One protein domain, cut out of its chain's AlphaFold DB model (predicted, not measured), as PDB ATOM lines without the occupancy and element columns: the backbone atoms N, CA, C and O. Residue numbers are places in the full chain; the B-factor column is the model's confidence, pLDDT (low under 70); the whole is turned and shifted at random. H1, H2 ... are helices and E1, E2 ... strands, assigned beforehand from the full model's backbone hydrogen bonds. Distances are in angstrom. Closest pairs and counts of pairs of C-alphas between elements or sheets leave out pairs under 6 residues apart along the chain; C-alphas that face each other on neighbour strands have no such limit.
ATOM      1  N   VAL A  32     -48.218 -19.477  19.993       81.81
ATOM      2  CA  VAL A  32     -47.144 -19.025  19.090       81.81
ATOM      3  C   VAL A  32     -45.775 -19.487  19.599       81.81
ATOM      4  O   VAL A  32     -45.452 -19.334  20.779       81.81
ATOM      5  N   SER A  33     -44.936 -20.030  18.709       85.56
ATOM      6  CA  SER A  33     -43.581 -20.456  19.086       85.56
ATOM      7  C   SER A  33     -42.688 -19.257  19.465       85.56
ATOM      8  O   SER A  33     -42.869 -18.159  18.934       85.56
ATOM      9  N   PRO A  34     -41.659 -19.419  20.322       86.38
ATOM     10  CA  PRO A  34     -40.751 -18.316  20.658       86.38
ATOM     11  C   PRO A  34     -40.038 -17.697  19.443       86.38
ATOM     12  O   PRO A  34     -39.779 -16.490  19.424       86.38
ATOM     13  N   LYS A  35     -39.713 -18.506  18.423       87.56
ATOM     14  CA  LYS A  35     -39.084 -18.036  17.177       87.56
ATOM     15  C   LYS A  35     -40.052 -17.201  16.347       87.56
ATOM     16  O   LYS A  35     -39.697 -16.105  15.922       87.56
ATOM     17  N   GLU A  36     -41.270 -17.693  16.161       87.94
ATOM     18  CA  GLU A  36     -42.331 -16.975  15.459       87.94
ATOM     19  C   GLU A  36     -42.675 -15.664  16.164       87.94
ATOM     20  O   GLU A  36     -42.689 -14.607  15.534       87.94
ATOM     21  N   CYS A  37     -42.829 -15.697  17.489       89.06
ATOM     22  CA  CYS A  37     -43.129 -14.498  18.259       89.06
ATOM     23  C   CYS A  37     -42.038 -13.432  18.128       89.06
ATOM     24  O   CYS A  37     -42.337 -12.242  18.038       89.06
ATOM     25  N   ARG A  38     -40.761 -13.831  18.062       91.25
ATOM     26  CA  ARG A  38     -39.673 -12.881  17.814       91.25
ATOM     27  C   ARG A  38     -39.853 -12.156  16.479       91.25
ATOM     28  O   ARG A  38     -39.603 -10.956  16.416       91.25
ATOM     29  N   ILE A  39     -40.265 -12.860  15.427       94.00
ATOM     30  CA  ILE A  39     -40.496 -12.247  14.112       94.00
ATOM     31  C   ILE A  39     -41.698 -11.311  14.151       94.00
ATOM     32  O   ILE A  39     -41.608 -10.206  13.620       94.00
ATOM     33  N   GLU A  40     -42.778 -11.706  14.819       91.75
ATOM     34  CA  GLU A  40     -43.958 -10.851  14.953       91.75
ATOM     35  C   GLU A  40     -43.658  -9.585  15.764       91.75
ATOM     36  O   GLU A  40     -44.022  -8.482  15.368       91.75
ATOM     37  N   CYS A  41     -42.874  -9.708  16.835       91.56
ATOM     38  CA  CYS A  41     -42.389  -8.564  17.598       91.56
ATOM     39  C   CYS A  41     -41.565  -7.597  16.727       91.56
ATOM     40  O   CYS A  41     -41.756  -6.383  16.790       91.56
ATOM     41  N   LEU A  42     -40.680  -8.120  15.870       94.25
ATOM     42  CA  LEU A  42     -39.906  -7.309  14.923       94.25
ATOM     43  C   LEU A  42     -40.801  -6.645  13.869       94.25
ATOM     44  O   LEU A  42     -40.583  -5.483  13.520       94.25
ATOM     45  N   ARG A  43     -41.821  -7.354  13.379       94.56
ATOM     46  CA  ARG A  43     -42.811  -6.806  12.445       94.56
ATOM     47  C   ARG A  43     -43.578  -5.656  13.088       94.56
ATOM     48  O   ARG A  43     -43.673  -4.589  12.488       94.56
ATOM     49  N   HIS A  44     -44.046  -5.833  14.320       92.62
ATOM     50  CA  HIS A  44     -44.721  -4.786  15.079       92.62
ATOM     51  C   HIS A  44     -43.797  -3.589  15.335       92.62
ATOM     52  O   HIS A  44     -44.141  -2.467  14.979       92.62
ATOM     53  N   PHE A  45     -42.577  -3.816  15.833       92.38
ATOM     54  CA  PHE A  45     -41.586  -2.757  16.057       92.38
ATOM     55  C   PHE A  45     -41.329  -1.924  14.794       92.38
ATOM     56  O   PHE A  45     -41.400  -0.696  14.823       92.38
ATOM     57  N   THR A  46     -41.088  -2.592  13.663       94.50
ATOM     58  CA  THR A  46     -40.875  -1.912  12.378       94.50
ATOM     59  C   THR A  46     -42.147  -1.299  11.800       94.50
ATOM     60  O   THR A  46     -42.035  -0.535  10.849       94.50
ATOM     61  N   THR A  47     -43.335  -1.581  12.348       93.00
ATOM     62  CA  THR A  47     -44.632  -0.991  11.958       93.00
ATOM     63  C   THR A  47     -45.008   0.234  12.792       93.00
ATOM     64  O   THR A  47     -45.587   1.176  12.260       93.00
ATOM     65  N   GLU A  48     -44.617   0.259  14.064       91.88
ATOM     66  CA  GLU A  48     -44.952   1.346  14.990       91.88
ATOM     67  C   GLU A  48     -43.913   2.477  15.006       91.88
ATOM     68  O   GLU A  48     -44.263   3.629  15.259       91.88
ATOM     69  N   ASP A  49     -42.632   2.192  14.740       91.19
ATOM     70  CA  ASP A  49     -41.592   3.230  14.725       91.19
ATOM     71  C   ASP A  49     -41.745   4.129  13.470       91.19
ATOM     72  O   ASP A  49     -41.625   3.635  12.341       91.19
ATOM     73  N   PRO A  50     -42.020   5.442  13.623       91.75
ATOM     74  CA  PRO A  50     -42.273   6.347  12.501       91.75
ATOM     75  C   PRO A  50     -41.041   6.610  11.624       91.75
ATOM     76  O   PRO A  50     -41.200   7.076  10.497       91.75
ATOM     77  N   ASP A  51     -39.831   6.292  12.092       91.81
ATOM     78  CA  ASP A  51     -38.607   6.447  11.300       91.81
ATOM     79  C   ASP A  51     -38.466   5.365  10.215       91.81
ATOM     80  O   ASP A  51     -37.618   5.483   9.323       91.81
ATOM     81  N   PHE A  52     -39.261   4.291  10.286       94.25
ATOM     82  CA  PHE A  52     -39.309   3.288   9.231       94.25
ATOM     83  C   PHE A  52     -40.255   3.712   8.113       94.25
ATOM     84  O   PHE A  52     -41.468   3.844   8.289       94.25
ATOM     85  N   GLN A  53     -39.698   3.816   6.914       93.69
ATOM     86  CA  GLN A  53     -40.458   3.828   5.673       93.69
ATOM     87  C   GLN A  53     -40.822   2.393   5.297       93.69
ATOM     88  O   GLN A  53     -40.029   1.477   5.509       93.69
ATOM     89  N   ARG A  54     -42.017   2.181   4.746       93.19
ATOM     90  CA  ARG A  54     -42.541   0.839   4.460       93.19
ATOM     91  C   ARG A  54     -42.928   0.717   3.004       93.19
ATOM     92  O   ARG A  54     -43.532   1.625   2.438       93.19
ATOM     93  N   TYR A  55     -42.600  -0.428   2.434       90.69
ATOM     94  CA  TYR A  55     -42.806  -0.748   1.038       90.69
ATOM     95  C   TYR A  55     -43.399  -2.146   0.931       90.69
ATOM     96  O   TYR A  55     -43.007  -3.048   1.672       90.69
ATOM     97  N   ASP A  56     -44.310  -2.319  -0.020       89.50
ATOM     98  CA  ASP A  56     -44.621  -3.637  -0.553       89.50
ATOM     99  C   ASP A  56     -43.623  -3.956  -1.676       89.50
ATOM    100  O   ASP A  56     -43.336  -3.115  -2.548       89.50
ATOM    101  N   ALA A  57     -43.052  -5.155  -1.611       87.00
ATOM    102  CA  ALA A  57     -42.214  -5.724  -2.652       87.00
ATOM    103  C   ALA A  57     -42.712  -7.137  -2.971       87.00
ATOM    104  O   ALA A  57     -42.266  -8.111  -2.371       87.00
ATOM    105  N   ASN A  58     -43.676  -7.239  -3.887       85.25
ATOM    106  CA  ASN A  58     -44.324  -8.501  -4.260       85.25
ATOM    107  C   ASN A  58     -44.903  -9.244  -3.041       85.25
ATOM    108  O   ASN A  58     -44.652 -10.432  -2.838       85.25
ATOM    109  N   GLY A  59     -45.642  -8.529  -2.188       89.44
ATOM    110  CA  GLY A  59     -46.241  -9.078  -0.968       89.44
ATOM    111  C   GLY A  59     -45.289  -9.171   0.228       89.44
ATOM    112  O   GLY A  59     -45.740  -9.392   1.355       89.44
ATOM    113  N   TRP A  60     -43.983  -8.976   0.036       92.69
ATOM    114  CA  TRP A  60     -43.067  -8.795   1.155       92.69
ATOM    115  C   TRP A  60     -43.276  -7.427   1.789       92.69
ATOM    116  O   TRP A  60     -43.239  -6.402   1.107       92.69
ATOM    117  N   LEU A  61     -43.396  -7.406   3.116       94.19
ATOM    118  CA  LEU A  61     -43.284  -6.160   3.867       94.19
ATOM    119  C   LEU A  61     -41.803  -5.805   3.980       94.19
ATOM    120  O   LEU A  61     -41.043  -6.528   4.628       94.19
ATOM    121  N   VAL A  62     -41.407  -4.678   3.396       94.19
ATOM    122  CA  VAL A  62     -40.051  -4.140   3.498       94.19
ATOM    123  C   VAL A  62     -40.081  -2.857   4.323       94.19
ATOM    124  O   VAL A  62     -40.720  -1.883   3.934       94.19
ATOM    125  N   ALA A  63     -39.392  -2.842   5.461       95.31
ATOM    126  CA  ALA A  63     -39.272  -1.687   6.343       95.31
ATOM    127  C   ALA A  63     -37.833  -1.158   6.341       95.31
ATOM    128  O   ALA A  63     -36.886  -1.887   6.637       95.31
ATOM    129  N   VAL A  64     -37.665   0.123   6.027       93.88
ATOM    130  CA  VAL A  64     -36.371   0.776   5.821       93.88
ATOM    131  C   VAL A  64     -36.229   1.959   6.763       93.88
ATOM    132  O   VAL A  64     -37.047   2.874   6.737       93.88
ATOM    133  N   LYS A  65     -35.165   1.965   7.563       93.25
ATOM    134  CA  LYS A  65     -34.769   3.099   8.401       93.25
ATOM    135  C   LYS A  65     -33.438   3.622   7.884       93.25
ATOM    136  O   LYS A  65     -32.457   2.884   7.877       93.25
ATOM    137  N   MET A  66     -33.438   4.867   7.410       89.44
ATOM    138  CA  MET A  66     -32.269   5.544   6.840       89.44
ATOM    139  C   MET A  66     -32.038   6.865   7.569       89.44
ATOM    140  O   MET A  66     -32.504   7.921   7.155       89.44
ATOM    141  N   THR A  67     -31.313   6.785   8.677       86.38
ATOM    142  CA  THR A  67     -30.805   7.920   9.449       86.38
ATOM    143  C   THR A  67     -29.273   7.929   9.394       86.38
ATOM    144  O   THR A  67     -28.637   7.010   8.869       86.38
ATOM    145  N   GLU A  68     -28.635   8.963   9.948       79.81
ATOM    146  CA  GLU A  68     -27.167   9.007  10.044       79.81
ATOM    147  C   GLU A  68     -26.594   7.817  10.836       79.81
ATOM    148  O   GLU A  68     -25.514   7.311  10.515       79.81
ATOM    149  N   LYS A  69     -27.338   7.358  11.854       82.88
ATOM    150  CA  LYS A  69     -26.938   6.289  12.780       82.88
ATOM    151  C   LYS A  69     -27.426   4.912  12.340       82.88
ATOM    152  O   LYS A  69     -26.670   3.947  12.428       82.88
ATOM    153  N   ASP A  70     -28.655   4.839  11.840       85.25
ATOM    154  CA  ASP A  70     -29.333   3.588  11.515       85.25
ATOM    155  C   ASP A  70     -29.575   3.507  10.014       85.25
ATOM    156  O   ASP A  70     -30.287   4.326   9.440       85.25
ATOM    157  N   ARG A  71     -28.995   2.497   9.370       90.06
ATOM    158  CA  ARG A  71     -29.241   2.185   7.960       90.06
ATOM    159  C   ARG A  71     -29.622   0.725   7.852       90.06
ATOM    160  O   ARG A  71     -28.763  -0.140   7.656       90.06
ATOM    161  N   TRP A  72     -30.897   0.456   8.087       92.81
ATOM    162  CA  TRP A  72     -31.446  -0.891   8.170       92.81
ATOM    163  C   TRP A  72     -32.532  -1.092   7.130       92.81
ATOM    164  O   TRP A  72     -33.375  -0.222   6.922       92.81
ATOM    165  N   LEU A  73     -32.550  -2.286   6.557       93.31
ATOM    166  CA  LEU A  73     -33.667  -2.817   5.796       93.31
ATOM    167  C   LEU A  73     -34.096  -4.128   6.433       93.31
ATOM    168  O   LEU A  73     -33.275  -5.023   6.632       93.31
ATOM    169  N   TRP A  74     -35.379  -4.243   6.735       95.75
ATOM    170  CA  TRP A  74     -36.025  -5.472   7.163       95.75
ATOM    171  C   TRP A  74     -36.978  -5.921   6.064       95.75
ATOM    172  O   TRP A  74     -37.783  -5.120   5.610       95.75
ATOM    173  N   ALA A  75     -36.896  -7.177   5.639       94.62
ATOM    174  CA  ALA A  75     -37.817  -7.772   4.677       94.62
ATOM    175  C   ALA A  75     -38.471  -8.999   5.312       94.62
ATOM    176  O   ALA A  75     -37.779  -9.953   5.676       94.62
ATOM    177  N   PHE A  76     -39.789  -8.956   5.470       96.00
ATOM    178  CA  PHE A  76     -40.574 -10.005   6.111       96.00
ATOM    179  C   PHE A  76     -41.332 -10.819   5.066       96.00
ATOM    180  O   PHE A  76     -42.046 -10.243   4.241       96.00
ATOM    181  N   THR A  77     -41.229 -12.147   5.145       95.12
ATOM    182  CA  THR A  77     -41.895 -13.044   4.193       95.12
ATOM    183  C   THR A  77     -43.423 -12.882   4.230       95.12
ATOM    184  O   THR A  77     -43.999 -12.795   5.330       95.12
ATOM    185  N   PRO A  78     -44.110 -12.874   3.068       93.94
ATOM    186  CA  PRO A  78     -45.565 -13.012   3.011       93.94
ATOM    187  C   PRO A  78     -45.998 -14.402   3.477       93.94
ATOM    188  O   PRO A  78     -45.217 -15.346   3.401       93.94
ATOM    189  N   ALA A  79     -47.260 -14.552   3.886       93.81
ATOM    190  CA  ALA A  79     -47.826 -15.840   4.309       93.81
ATOM    191  C   ALA A  79     -47.742 -16.939   3.233       93.81
ATOM    192  O   ALA A  79     -47.706 -18.121   3.562       93.81
ATOM    193  N   SER A  80     -47.694 -16.553   1.955       92.19
ATOM    194  CA  SER A  80     -47.545 -17.463   0.817       92.19
ATOM    195  C   SER A  80     -46.121 -17.982   0.617       92.19
ATOM    196  O   SER A  80     -45.942 -18.941  -0.125       92.19
ATOM    197  N   HIS A  81     -45.106 -17.373   1.238       92.94
ATOM    198  CA  HIS A  81     -43.722 -17.792   1.039       92.94
ATOM    199  C   HIS A  81     -43.462 -19.142   1.721       92.94
ATOM    200  O   HIS A  81     -43.789 -19.288   2.908       92.94
ATOM    201  N   PRO A  82     -42.749 -20.086   1.080       94.06
ATOM    202  CA  PRO A  82     -42.359 -21.349   1.702       94.06
ATOM    203  C   PRO A  82     -41.552 -21.188   2.986       94.06
ATOM    204  O   PRO A  82     -41.485 -22.126   3.761       94.06
ATOM    205  N   ALA A  83     -40.989 -20.012   3.262       94.81
ATOM    206  CA  ALA A  83     -40.248 -19.684   4.484       94.81
ATOM    207  C   ALA A  83     -41.041 -18.803   5.467       94.81
ATOM    208  O   ALA A  83     -40.457 -18.155   6.326       94.81
ATOM    209  N   HIS A  84     -42.365 -18.707   5.356       94.94
ATOM    210  CA  HIS A  84     -43.148 -17.957   6.335       94.94
ATOM    211  C   HIS A  84     -43.315 -18.700   7.677       94.94
ATOM    212  O   HIS A  84     -43.679 -19.878   7.669       94.94
ATOM    213  N   PRO A  85     -43.119 -18.046   8.838       95.75
ATOM    214  CA  PRO A  85     -42.617 -16.685   9.022       95.75
ATOM    215  C   PRO A  85     -41.083 -16.649   9.008       95.75
ATOM    216  O   PRO A  85     -40.426 -17.449   9.668       95.75
ATOM    217  N   ALA A  86     -40.499 -15.693   8.286       96.69
ATOM    218  CA  ALA A  86     -39.068 -15.409   8.300       96.69
ATOM    219  C   ALA A  86     -38.817 -13.919   8.039       96.69
ATOM    220  O   ALA A  86     -39.656 -13.214   7.472       96.69
ATOM    221  N   VAL A  87     -37.653 -13.437   8.465       97.00
ATOM    222  CA  VAL A  87     -37.236 -12.056   8.235       97.00
ATOM    223  C   VAL A  87     -35.757 -11.976   7.890       97.00
ATOM    224  O   VAL A  87     -34.919 -12.660   8.482       97.00
ATOM    225  N   ILE A  88     -35.443 -11.103   6.939       95.25
ATOM    226  CA  ILE A  88     -34.086 -10.725   6.562       95.25
ATOM    227  C   ILE A  88     -33.840  -9.315   7.088       95.25
ATOM    228  O   ILE A  88     -34.625  -8.413   6.807       95.25
ATOM    229  N   ARG A  89     -32.737  -9.101   7.802       95.06
ATOM    230  CA  ARG A  89     -32.224  -7.772   8.134       95.06
ATOM    231  C   ARG A  89     -30.936  -7.518   7.374       95.06
ATOM    232  O   ARG A  89     -29.989  -8.286   7.509       95.06
ATOM    233  N   ARG A  90     -30.865  -6.404   6.656       92.00
ATOM    234  CA  ARG A  90     -29.639  -5.881   6.058       92.00
ATOM    235  C   ARG A  90     -29.235  -4.591   6.759       92.00
ATOM    236  O   ARG A  90     -30.040  -3.671   6.869       92.00
ATOM    237  N   SER A  91     -27.994  -4.537   7.227       91.19
ATOM    238  CA  SER A  91     -27.384  -3.349   7.826       91.19
ATOM    239  C   SER A  91     -26.338  -2.782   6.879       91.19
ATOM    240  O   SER A  91     -25.380  -3.476   6.537       91.19
ATOM    241  N   LEU A  92     -26.502  -1.521   6.483       87.19
ATOM    242  CA  LEU A  92     -25.567  -0.829   5.604       87.19
ATOM    243  C   LEU A  92     -24.546  -0.033   6.418       87.19
ATOM    244  O   LEU A  92     -24.842   1.020   6.997       87.19
ATOM    245  N   PHE A  93     -23.304  -0.499   6.413       84.69
ATOM    246  CA  PHE A  93     -22.187   0.252   6.966       84.69
ATOM    247  C   PHE A  93     -21.513   1.019   5.842       84.69
ATOM    248  O   PHE A  93     -21.075   0.429   4.856       84.69
ATOM    249  N   TRP A  94     -21.440   2.334   6.010       77.50
ATOM    250  CA  TRP A  94     -20.823   3.235   5.053       77.50
ATOM    251  C   TRP A  94     -19.540   3.796   5.647       77.50
ATOM    252  O   TRP A  94     -19.587   4.445   6.694       77.50
ATOM    253  N   LEU A  95     -18.409   3.532   5.003       74.81
ATOM    254  CA  LEU A  95     -17.129   4.174   5.282       74.81
ATOM    255  C   LEU A  95     -16.661   4.886   4.005       74.81
ATOM    256  O   LEU A  95     -16.978   4.425   2.910       74.81
ATOM    257  N   PRO A  96     -15.863   5.963   4.115       70.25
ATOM    258  CA  PRO A  96     -15.392   6.719   2.951       70.25
ATOM    259  C   PRO A  96     -14.661   5.883   1.891       70.25
ATOM    260  O   PRO A  96     -14.612   6.270   0.732       70.25
ATOM    261  N   THR A  97     -14.067   4.756   2.287       71.88
ATOM    262  CA  THR A  97     -13.258   3.891   1.415       71.88
ATOM    263  C   THR A  97     -13.860   2.508   1.186       71.88
ATOM    264  O   THR A  97     -13.298   1.721   0.429       71.88
ATOM    265  N   ALA A  98     -14.962   2.183   1.864       67.69
ATOM    266  CA  ALA A  98     -15.597   0.878   1.775       67.69
ATOM    267  C   ALA A  98     -17.023   0.941   2.318       67.69
ATOM    268  O   ALA A  98     -17.271   1.464   3.403       67.69
ATOM    269  N   SER A  99     -17.958   0.314   1.627       73.38
ATOM    270  CA  SER A  99     -19.263  -0.000   2.190       73.38
ATOM    271  C   SER A  99     -19.430  -1.509   2.286       73.38
ATOM    272  O   SER A  99     -18.775  -2.287   1.592       73.38
ATOM    273  N   ARG A 100     -20.239  -1.939   3.253       77.94
ATOM    274  CA  ARG A 100     -20.546  -3.353   3.477       77.94
ATOM    275  C   ARG A 100     -22.000  -3.507   3.891       77.94
ATOM    276  O   ARG A 100     -22.506  -2.718   4.694       77.94
ATOM    277  N   ILE A 101     -22.637  -4.554   3.382       83.56
ATOM    278  CA  ILE A 101     -23.905  -5.052   3.909       83.56
ATOM    279  C   ILE A 101     -23.606  -6.203   4.860       83.56
ATOM    280  O   ILE A 101     -22.960  -7.179   4.480       83.56
ATOM    281  N   GLU A 102     -24.136  -6.122   6.075       89.00
ATOM    282  CA  GLU A 102     -24.312  -7.304   6.915       89.00
ATOM    283  C   GLU A 102     -25.749  -7.801   6.786       89.00
ATOM    284  O   GLU A 102     -26.690  -7.056   7.065       89.00
ATOM    285  N   THR A 103     -25.913  -9.062   6.390       91.44
ATOM    286  CA  THR A 103     -27.218  -9.720   6.285       91.44
ATOM    287  C   THR A 103     -27.394 -10.686   7.451       91.44
ATOM    288  O   THR A 103     -26.539 -11.533   7.695       91.44
ATOM    289  N   VAL A 104     -28.512 -10.573   8.161       95.06
ATOM    290  CA  VAL A 104     -28.944 -11.496   9.215       95.06
ATOM    291  C   VAL A 104     -30.299 -12.061   8.819       95.06
ATOM    292  O   VAL A 104     -31.176 -11.312   8.402       95.06
ATOM    293  N   VAL A 105     -30.481 -13.369   8.966       95.56
ATOM    294  CA  VAL A 105     -31.746 -14.050   8.682       95.56
ATOM    295  C   VAL A 105     -32.269 -14.681   9.963       95.56
ATOM    296  O   VAL A 105     -31.501 -15.251  10.737       95.56
ATOM    297  N   LEU A 106     -33.575 -14.574  10.188       96.25
ATOM    298  CA  LEU A 106     -34.276 -15.274  11.256       96.25
ATOM    299  C   LEU A 106     -35.409 -16.100  10.643       96.25
ATOM    300  O   LEU A 106     -36.313 -15.542  10.022       96.25
ATOM    301  N   CYS A 107     -35.361 -17.415  10.851       96.44
ATOM    302  CA  CYS A 107     -36.457 -18.337  10.557       96.44
ATOM    303  C   CYS A 107     -37.352 -18.457  11.798       96.44
ATOM    304  O   CYS A 107     -36.874 -18.764  12.890       96.44
ATOM    305  N   GLY A 108     -38.650 -18.211  11.638       94.06
ATOM    306  CA  GLY A 108     -39.654 -18.232  12.706       94.06
ATOM    307  C   GLY A 108     -40.220 -19.621  12.988       94.06
ATOM    308  O   GLY A 108     -41.295 -19.734  13.558       94.06
ATOM    309  N   PHE A 109     -39.531 -20.673  12.552       92.88
ATOM    310  CA  PHE A 109     -39.976 -22.062  12.606       92.88
ATOM    311  C   PHE A 109     -38.802 -22.995  12.949       92.88
ATOM    312  O   PHE A 109     -37.640 -22.581  12.944       92.88
ATOM    313  N   GLU A 110     -39.107 -24.253  13.286       91.44
ATOM    314  CA  GLU A 110     -38.118 -25.228  13.783       91.44
ATOM    315  C   GLU A 110     -37.484 -26.110  12.695       91.44
ATOM    316  O   GLU A 110     -36.404 -26.644  12.915       91.44
ATOM    317  N   ASP A 111     -38.112 -26.253  11.526       95.38
ATOM    318  CA  ASP A 111     -37.586 -27.076  10.429       95.38
ATOM    319  C   ASP A 111     -36.270 -26.501   9.865       95.38
ATOM    320  O   ASP A 111     -36.252 -25.473   9.180       95.38
ATOM    321  N   GLU A 112     -35.156 -27.176  10.164       94.50
ATOM    322  CA  GLU A 112     -33.810 -26.763   9.760       94.50
ATOM    323  C   GLU A 112     -33.590 -26.850   8.249       94.50
ATOM    324  O   GLU A 112     -32.963 -25.958   7.682       94.50
ATOM    325  N   ALA A 113     -34.126 -27.873   7.578       96.38
ATOM    326  CA  ALA A 113     -33.956 -28.042   6.135       96.38
ATOM    327  C   ALA A 113     -34.695 -26.939   5.372       96.38
ATOM    328  O   ALA A 113     -34.155 -26.334   4.444       96.38
ATOM    329  N   ARG A 114     -35.906 -26.608   5.831       94.94
ATOM    330  CA  ARG A 114     -36.678 -25.465   5.338       94.94
ATOM    331  C   ARG A 114     -35.947 -24.143   5.576       94.94
ATOM    332  O   ARG A 114     -35.955 -23.275   4.707       94.94
ATOM    333  N   CYS A 115     -35.299 -23.982   6.731       95.94
ATOM    334  CA  CYS A 115     -34.536 -22.771   7.026       95.94
ATOM    335  C   CYS A 115     -33.277 -22.684   6.154       95.94
ATOM    336  O   CYS A 115     -32.982 -21.618   5.622       95.94
ATOM    337  N   GLN A 116     -32.578 -23.799   5.931       96.75
ATOM    338  CA  GLN A 116     -31.408 -23.847   5.058       96.75
ATOM    339  C   GLN A 116     -31.767 -23.511   3.607       96.75
ATOM    340  O   GLN A 116     -31.085 -22.694   2.997       96.75
ATOM    341  N   ALA A 117     -32.874 -24.046   3.080       95.06
ATOM    342  CA  ALA A 117     -33.357 -23.692   1.744       95.06
ATOM    343  C   ALA A 117     -33.598 -22.178   1.602       95.06
ATOM    344  O   ALA A 117     -33.230 -21.576   0.592       95.06
ATOM    345  N   PHE A 118     -34.147 -21.548   2.647       95.19
ATOM    346  CA  PHE A 118     -34.325 -20.100   2.683       95.19
ATOM    347  C   PHE A 118     -32.993 -19.340   2.773       95.19
ATOM    348  O   PHE A 118     -32.819 -18.318   2.116       95.19
ATOM    349  N   LEU A 119     -32.020 -19.827   3.547       94.81
ATOM    350  CA  LEU A 119     -30.681 -19.230   3.599       94.81
ATOM    351  C   LEU A 119     -29.979 -19.285   2.236       94.81
ATOM    352  O   LEU A 119     -29.353 -18.300   1.840       94.81
ATOM    353  N   ASP A 120     -30.119 -20.390   1.505       94.25
ATOM    354  CA  ASP A 120     -29.549 -20.553   0.166       94.25
ATOM    355  C   ASP A 120     -30.187 -19.576  -0.833       94.25
ATOM    356  O   ASP A 120     -29.495 -18.984  -1.663       94.25
ATOM    357  N   GLU A 121     -31.501 -19.370  -0.736       91.19
ATOM    358  CA  GLU A 121     -32.224 -18.347  -1.496       91.19
ATOM    359  C   GLU A 121     -31.719 -16.938  -1.177       91.19
ATOM    360  O   GLU A 121     -31.307 -16.205  -2.076       91.19
ATOM    361  N   VAL A 122     -31.628 -16.578   0.106       91.06
ATOM    362  CA  VAL A 122     -31.088 -15.278   0.525       91.06
ATOM    363  C   VAL A 122     -29.639 -15.091   0.067       91.06
ATOM    364  O   VAL A 122     -29.249 -13.968  -0.262       91.06
ATOM    365  N   SER A 123     -28.837 -16.160   0.028       90.12
ATOM    366  CA  SER A 123     -27.464 -16.112  -0.479       90.12
ATOM    367  C   SER A 123     -27.427 -15.720  -1.955       90.12
ATOM    368  O   SER A 123     -26.705 -14.785  -2.294       90.12
ATOM    369  N   ARG A 124     -28.249 -16.351  -2.807       87.06
ATOM    370  CA  ARG A 124     -28.346 -15.997  -4.235       87.06
ATOM    371  C   ARG A 124     -28.771 -14.542  -4.428       87.06
ATOM    372  O   ARG A 124     -28.173 -13.822  -5.223       87.06
ATOM    373  N   ASN A 125     -29.731 -14.067  -3.635       84.56
ATOM    374  CA  ASN A 125     -30.178 -12.674  -3.704       84.56
ATOM    375  C   ASN A 125     -29.074 -11.701  -3.260       84.56
ATOM    376  O   ASN A 125     -28.970 -10.594  -3.781       84.56
ATOM    377  N   ASN A 126     -28.229 -12.092  -2.300       84.00
ATOM    378  CA  ASN A 126     -27.087 -11.276  -1.888       84.00
ATOM    379  C   ASN A 126     -25.988 -11.222  -2.957       84.00
ATOM    380  O   ASN A 126     -25.304 -10.206  -3.035       84.00
ATOM    381  N   ASP A 127     -25.815 -12.270  -3.764       84.00
ATOM    382  CA  ASP A 127     -24.871 -12.252  -4.885       84.00
ATOM    383  C   ASP A 127     -25.307 -11.238  -5.949       84.00
ATOM    384  O   ASP A 127     -24.513 -10.371  -6.306       84.00
ATOM    385  N   ALA A 128     -26.595 -11.219  -6.313       78.06
ATOM    386  CA  ALA A 128     -27.153 -10.191  -7.200       78.06
ATOM    387  C   ALA A 128     -26.935  -8.764  -6.654       78.06
ATOM    388  O   ALA A 128     -26.559  -7.854  -7.390       78.06
ATOM    389  N   ILE A 129     -27.090  -8.565  -5.339       78.06
ATOM    390  CA  ILE A 129     -26.837  -7.264  -4.701       78.06
ATOM    391  C   ILE A 129     -25.354  -6.864  -4.759       78.06
ATOM    392  O   ILE A 129     -25.042  -5.680  -4.894       78.06
ATOM    393  N   ARG A 130     -24.426  -7.821  -4.641       77.81
ATOM    394  CA  ARG A 130     -22.980  -7.551  -4.737       77.81
ATOM    395  C   ARG A 130     -22.572  -7.148  -6.150       77.81
ATOM    396  O   ARG A 130     -21.696  -6.299  -6.297       77.81
ATOM    397  N   GLU A 131     -23.202  -7.731  -7.165       75.69
ATOM    398  CA  GLU A 131     -22.921  -7.442  -8.576       75.69
ATOM    399  C   GLU A 131     -23.295  -6.010  -8.985       75.69
ATOM    400  O   GLU A 131     -22.663  -5.456  -9.883       75.69
ATOM    401  N   MET A 132     -24.233  -5.363  -8.281       70.19
ATOM    402  CA  MET A 132     -24.578  -3.948  -8.503       70.19
ATOM    403  C   MET A 132     -23.427  -2.973  -8.197       70.19
ATOM    404  O   MET A 132     -23.463  -1.815  -8.615       70.19
ATOM    405  N   GLY A 133     -22.403  -3.417  -7.460       67.88
ATOM    406  CA  GLY A 133     -21.350  -2.552  -6.942       67.88
ATOM    407  C   GLY A 133     -21.819  -1.678  -5.773       67.88
ATOM    408  O   GLY A 133     -22.935  -1.797  -5.270       67.88
ATOM    409  N   TYR A 134     -20.930  -0.805  -5.300       67.69
ATOM    410  CA  TYR A 134     -21.223   0.123  -4.209       67.69
ATOM    411  C   TYR A 134     -21.335   1.542  -4.778       67.69
ATOM    412  O   TYR A 134     -20.324   2.066  -5.247       67.69
ATOM    413  N   PRO A 135     -22.528   2.163  -4.779       64.31
ATOM    414  CA  PRO A 135     -22.701   3.513  -5.307       64.31
ATOM    415  C   PRO A 135     -22.019   4.546  -4.400       64.31
ATOM    416  O   PRO A 135     -21.475   4.212  -3.353       64.31
ATOM    417  N   GLU A 136     -22.041   5.822  -4.781       67.62
ATOM    418  CA  GLU A 136     -21.437   6.895  -3.974       67.62
ATOM    419  C   GLU A 136     -22.348   7.361  -2.822       67.62
ATOM    420  O   GLU A 136     -21.876   7.994  -1.874       67.62
ATOM    421  N   GLU A 137     -23.636   6.981  -2.841       74.88
ATOM    422  CA  GLU A 137     -24.632   7.414  -1.856       74.88
ATOM    423  C   GLU A 137     -25.401   6.252  -1.183       74.88
ATOM    424  O   GLU A 137     -25.987   5.406  -1.869       74.88
ATOM    425  N   PRO A 138     -25.507   6.235   0.166       73.81
ATOM    426  CA  PRO A 138     -26.216   5.184   0.904       73.81
ATOM    427  C   PRO A 138     -27.708   5.064   0.575       73.81
ATOM    428  O   PRO A 138     -28.263   3.966   0.605       73.81
ATOM    429  N   ALA A 139     -28.376   6.194   0.317       72.88
ATOM    430  CA  ALA A 139     -29.810   6.224   0.035       72.88
ATOM    431  C   ALA A 139     -30.124   5.584  -1.322       72.88
ATOM    432  O   ALA A 139     -31.031   4.758  -1.412       72.88
ATOM    433  N   TYR A 140     -29.320   5.905  -2.340       77.12
ATOM    434  CA  TYR A 140     -29.421   5.293  -3.659       77.12
ATOM    435  C   TYR A 140     -29.178   3.783  -3.588       77.12
ATOM    436  O   TYR A 140     -29.960   3.005  -4.122       77.12
ATOM    437  N   TYR A 141     -28.168   3.351  -2.827       78.00
ATOM    438  CA  TYR A 141     -27.916   1.924  -2.640       78.00
ATOM    439  C   TYR A 141     -29.109   1.178  -2.040       78.00
ATOM    440  O   TYR A 141     -29.473   0.101  -2.503       78.00
ATOM    441  N   MET A 142     -29.735   1.750  -1.009       81.00
ATOM    442  CA  MET A 142     -30.889   1.119  -0.377       81.00
ATOM    443  C   MET A 142     -32.091   1.063  -1.323       81.00
ATOM    444  O   MET A 142     -32.817   0.073  -1.322       81.00
ATOM    445  N   TYR A 143     -32.283   2.094  -2.148       81.56
ATOM    446  CA  TYR A 143     -33.304   2.095  -3.190       81.56
ATOM    447  C   TYR A 143     -33.085   0.966  -4.205       81.56
ATOM    448  O   TYR A 143     -34.019   0.206  -4.456       81.56
ATOM    449  N   GLU A 144     -31.864   0.810  -4.720       80.50
ATOM    450  CA  GLU A 144     -31.510  -0.271  -5.650       80.50
ATOM    451  C   GLU A 144     -31.742  -1.644  -5.016       80.50
ATOM    452  O   GLU A 144     -32.398  -2.489  -5.613       80.50
ATOM    453  N   VAL A 145     -31.340  -1.840  -3.752       78.56
ATOM    454  CA  VAL A 145     -31.640  -3.082  -3.022       78.56
ATOM    455  C   VAL A 145     -33.147  -3.342  -2.978       78.56
ATOM    456  O   VAL A 145     -33.562  -4.466  -3.234       78.56
ATOM    457  N   ILE A 146     -33.988  -2.342  -2.690       80.88
ATOM    458  CA  ILE A 146     -35.452  -2.521  -2.689       80.88
ATOM    459  C   ILE A 146     -35.965  -2.921  -4.079       80.88
ATOM    460  O   ILE A 146     -36.826  -3.796  -4.157       80.88
ATOM    461  N   GLN A 147     -35.452  -2.320  -5.160       80.00
ATOM    462  CA  GLN A 147     -35.843  -2.704  -6.522       80.00
ATOM    463  C   GLN A 147     -35.391  -4.123  -6.853       80.00
ATOM    464  O   GLN A 147     -36.211  -4.918  -7.301       80.00
ATOM    465  N   THR A 148     -34.154  -4.500  -6.515       76.81
ATOM    466  CA  THR A 148     -33.688  -5.880  -6.676       76.81
ATOM    467  C   THR A 148     -34.631  -6.845  -5.965       76.81
ATOM    468  O   THR A 148     -35.082  -7.803  -6.576       76.81
ATOM    469  N   LEU A 149     -35.030  -6.572  -4.714       73.50
ATOM    470  CA  LEU A 149     -35.974  -7.430  -3.978       73.50
ATOM    471  C   LEU A 149     -37.362  -7.531  -4.643       73.50
ATOM    472  O   LEU A 149     -38.080  -8.487  -4.365       73.50
ATOM    473  N   ARG A 150     -37.759  -6.582  -5.498       79.06
ATOM    474  CA  ARG A 150     -38.993  -6.658  -6.306       79.06
ATOM    475  C   ARG A 150     -38.819  -7.447  -7.596       79.06
ATOM    476  O   ARG A 150     -39.806  -7.907  -8.158       79.06
TER     477      ARG A 150
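What this domain is: This is residues 32 to 150 of the 156 residues of an uncharacterized protein of Alcanivorax sp. DSM 26295 (UniProt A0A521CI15). A twisted sheet of five strands, E1 to E5, makes the core and curls round helix H3, while H1 crosses its other face slantwise. The long helix H2 lies on H3's face of the sheet, along E5 at one edge. The 119 printed residues hold three named helices and five named strands in the order H1 E1 E2 E3 E4 E5 H2 H3, a mixed class. The antiparallel sheet has the order E1 E2 E3 E4 E5; the whole is compact, with a radius of gyration of the C-alphas of 14.3 A and spans of 43 by 31 by 23 A.

Where its parts are: H1, residues 34 to 48, begins at C-alpha 34 (-40.751, -18.316, 20.658) and is 20.9 A long. E1 is residues 53 to 57, 12.8 A; E2 60 to 66, 18.8 A; E3 71 to 76, 16.7 A; E4 86 to 95, 29.6 A; E5 98 to 107, 29.7 A. H2, residues 112 to 131, measures 28.8 A, and H3, residues 138 to 150, measures 18.9 A, ending at C-alpha 150 (-38.993, -6.658, -6.306).

How they stand to each other: The strands form a meander, each the antiparallel neighbour of the one before. Pairs within hydrogen-bond range include N 55 and O 62, 2.8 A; N 63 and O 74, 2.8 A; N 75 and O 88, 2.8 A; and N 89 and O 104, 2.8 A. Three layers, with helices on both faces of the sheet, have H1 on one face and H2 and H3 on the other. H1 has a height over the sheet of 9.2 A; its closest C-alphas to E2 are Thr 46 and Ala 63, 6.2 A. H2 is over E4 and E5 at a height of 9.7 A, and the C-alphas of Cys 107 and Cys 115 are its closest to E5, 6.0 A. H3 is on the sheet, its closest C-alphas to E1 being Ala 57 and Arg 150, 5.0 A. H2, with residues 125 to 129 alone, touches H3, with residues 145 to 149 alone, at a steep tilt of 53 degrees, opposite ways; their closest C-alphas are Ile 129 and Val 145, 6.6 A. In H1, H2 and H3 every O i to N i+4 pair is within hydrogen-bond range.

The domain as a whole: The C-alphas farthest apart, of Val 32 and Thr 97, are 44.6 A apart. The printed part has no cut and no long link. Residue 98 and residues 133 to 136 have pLDDT under 70.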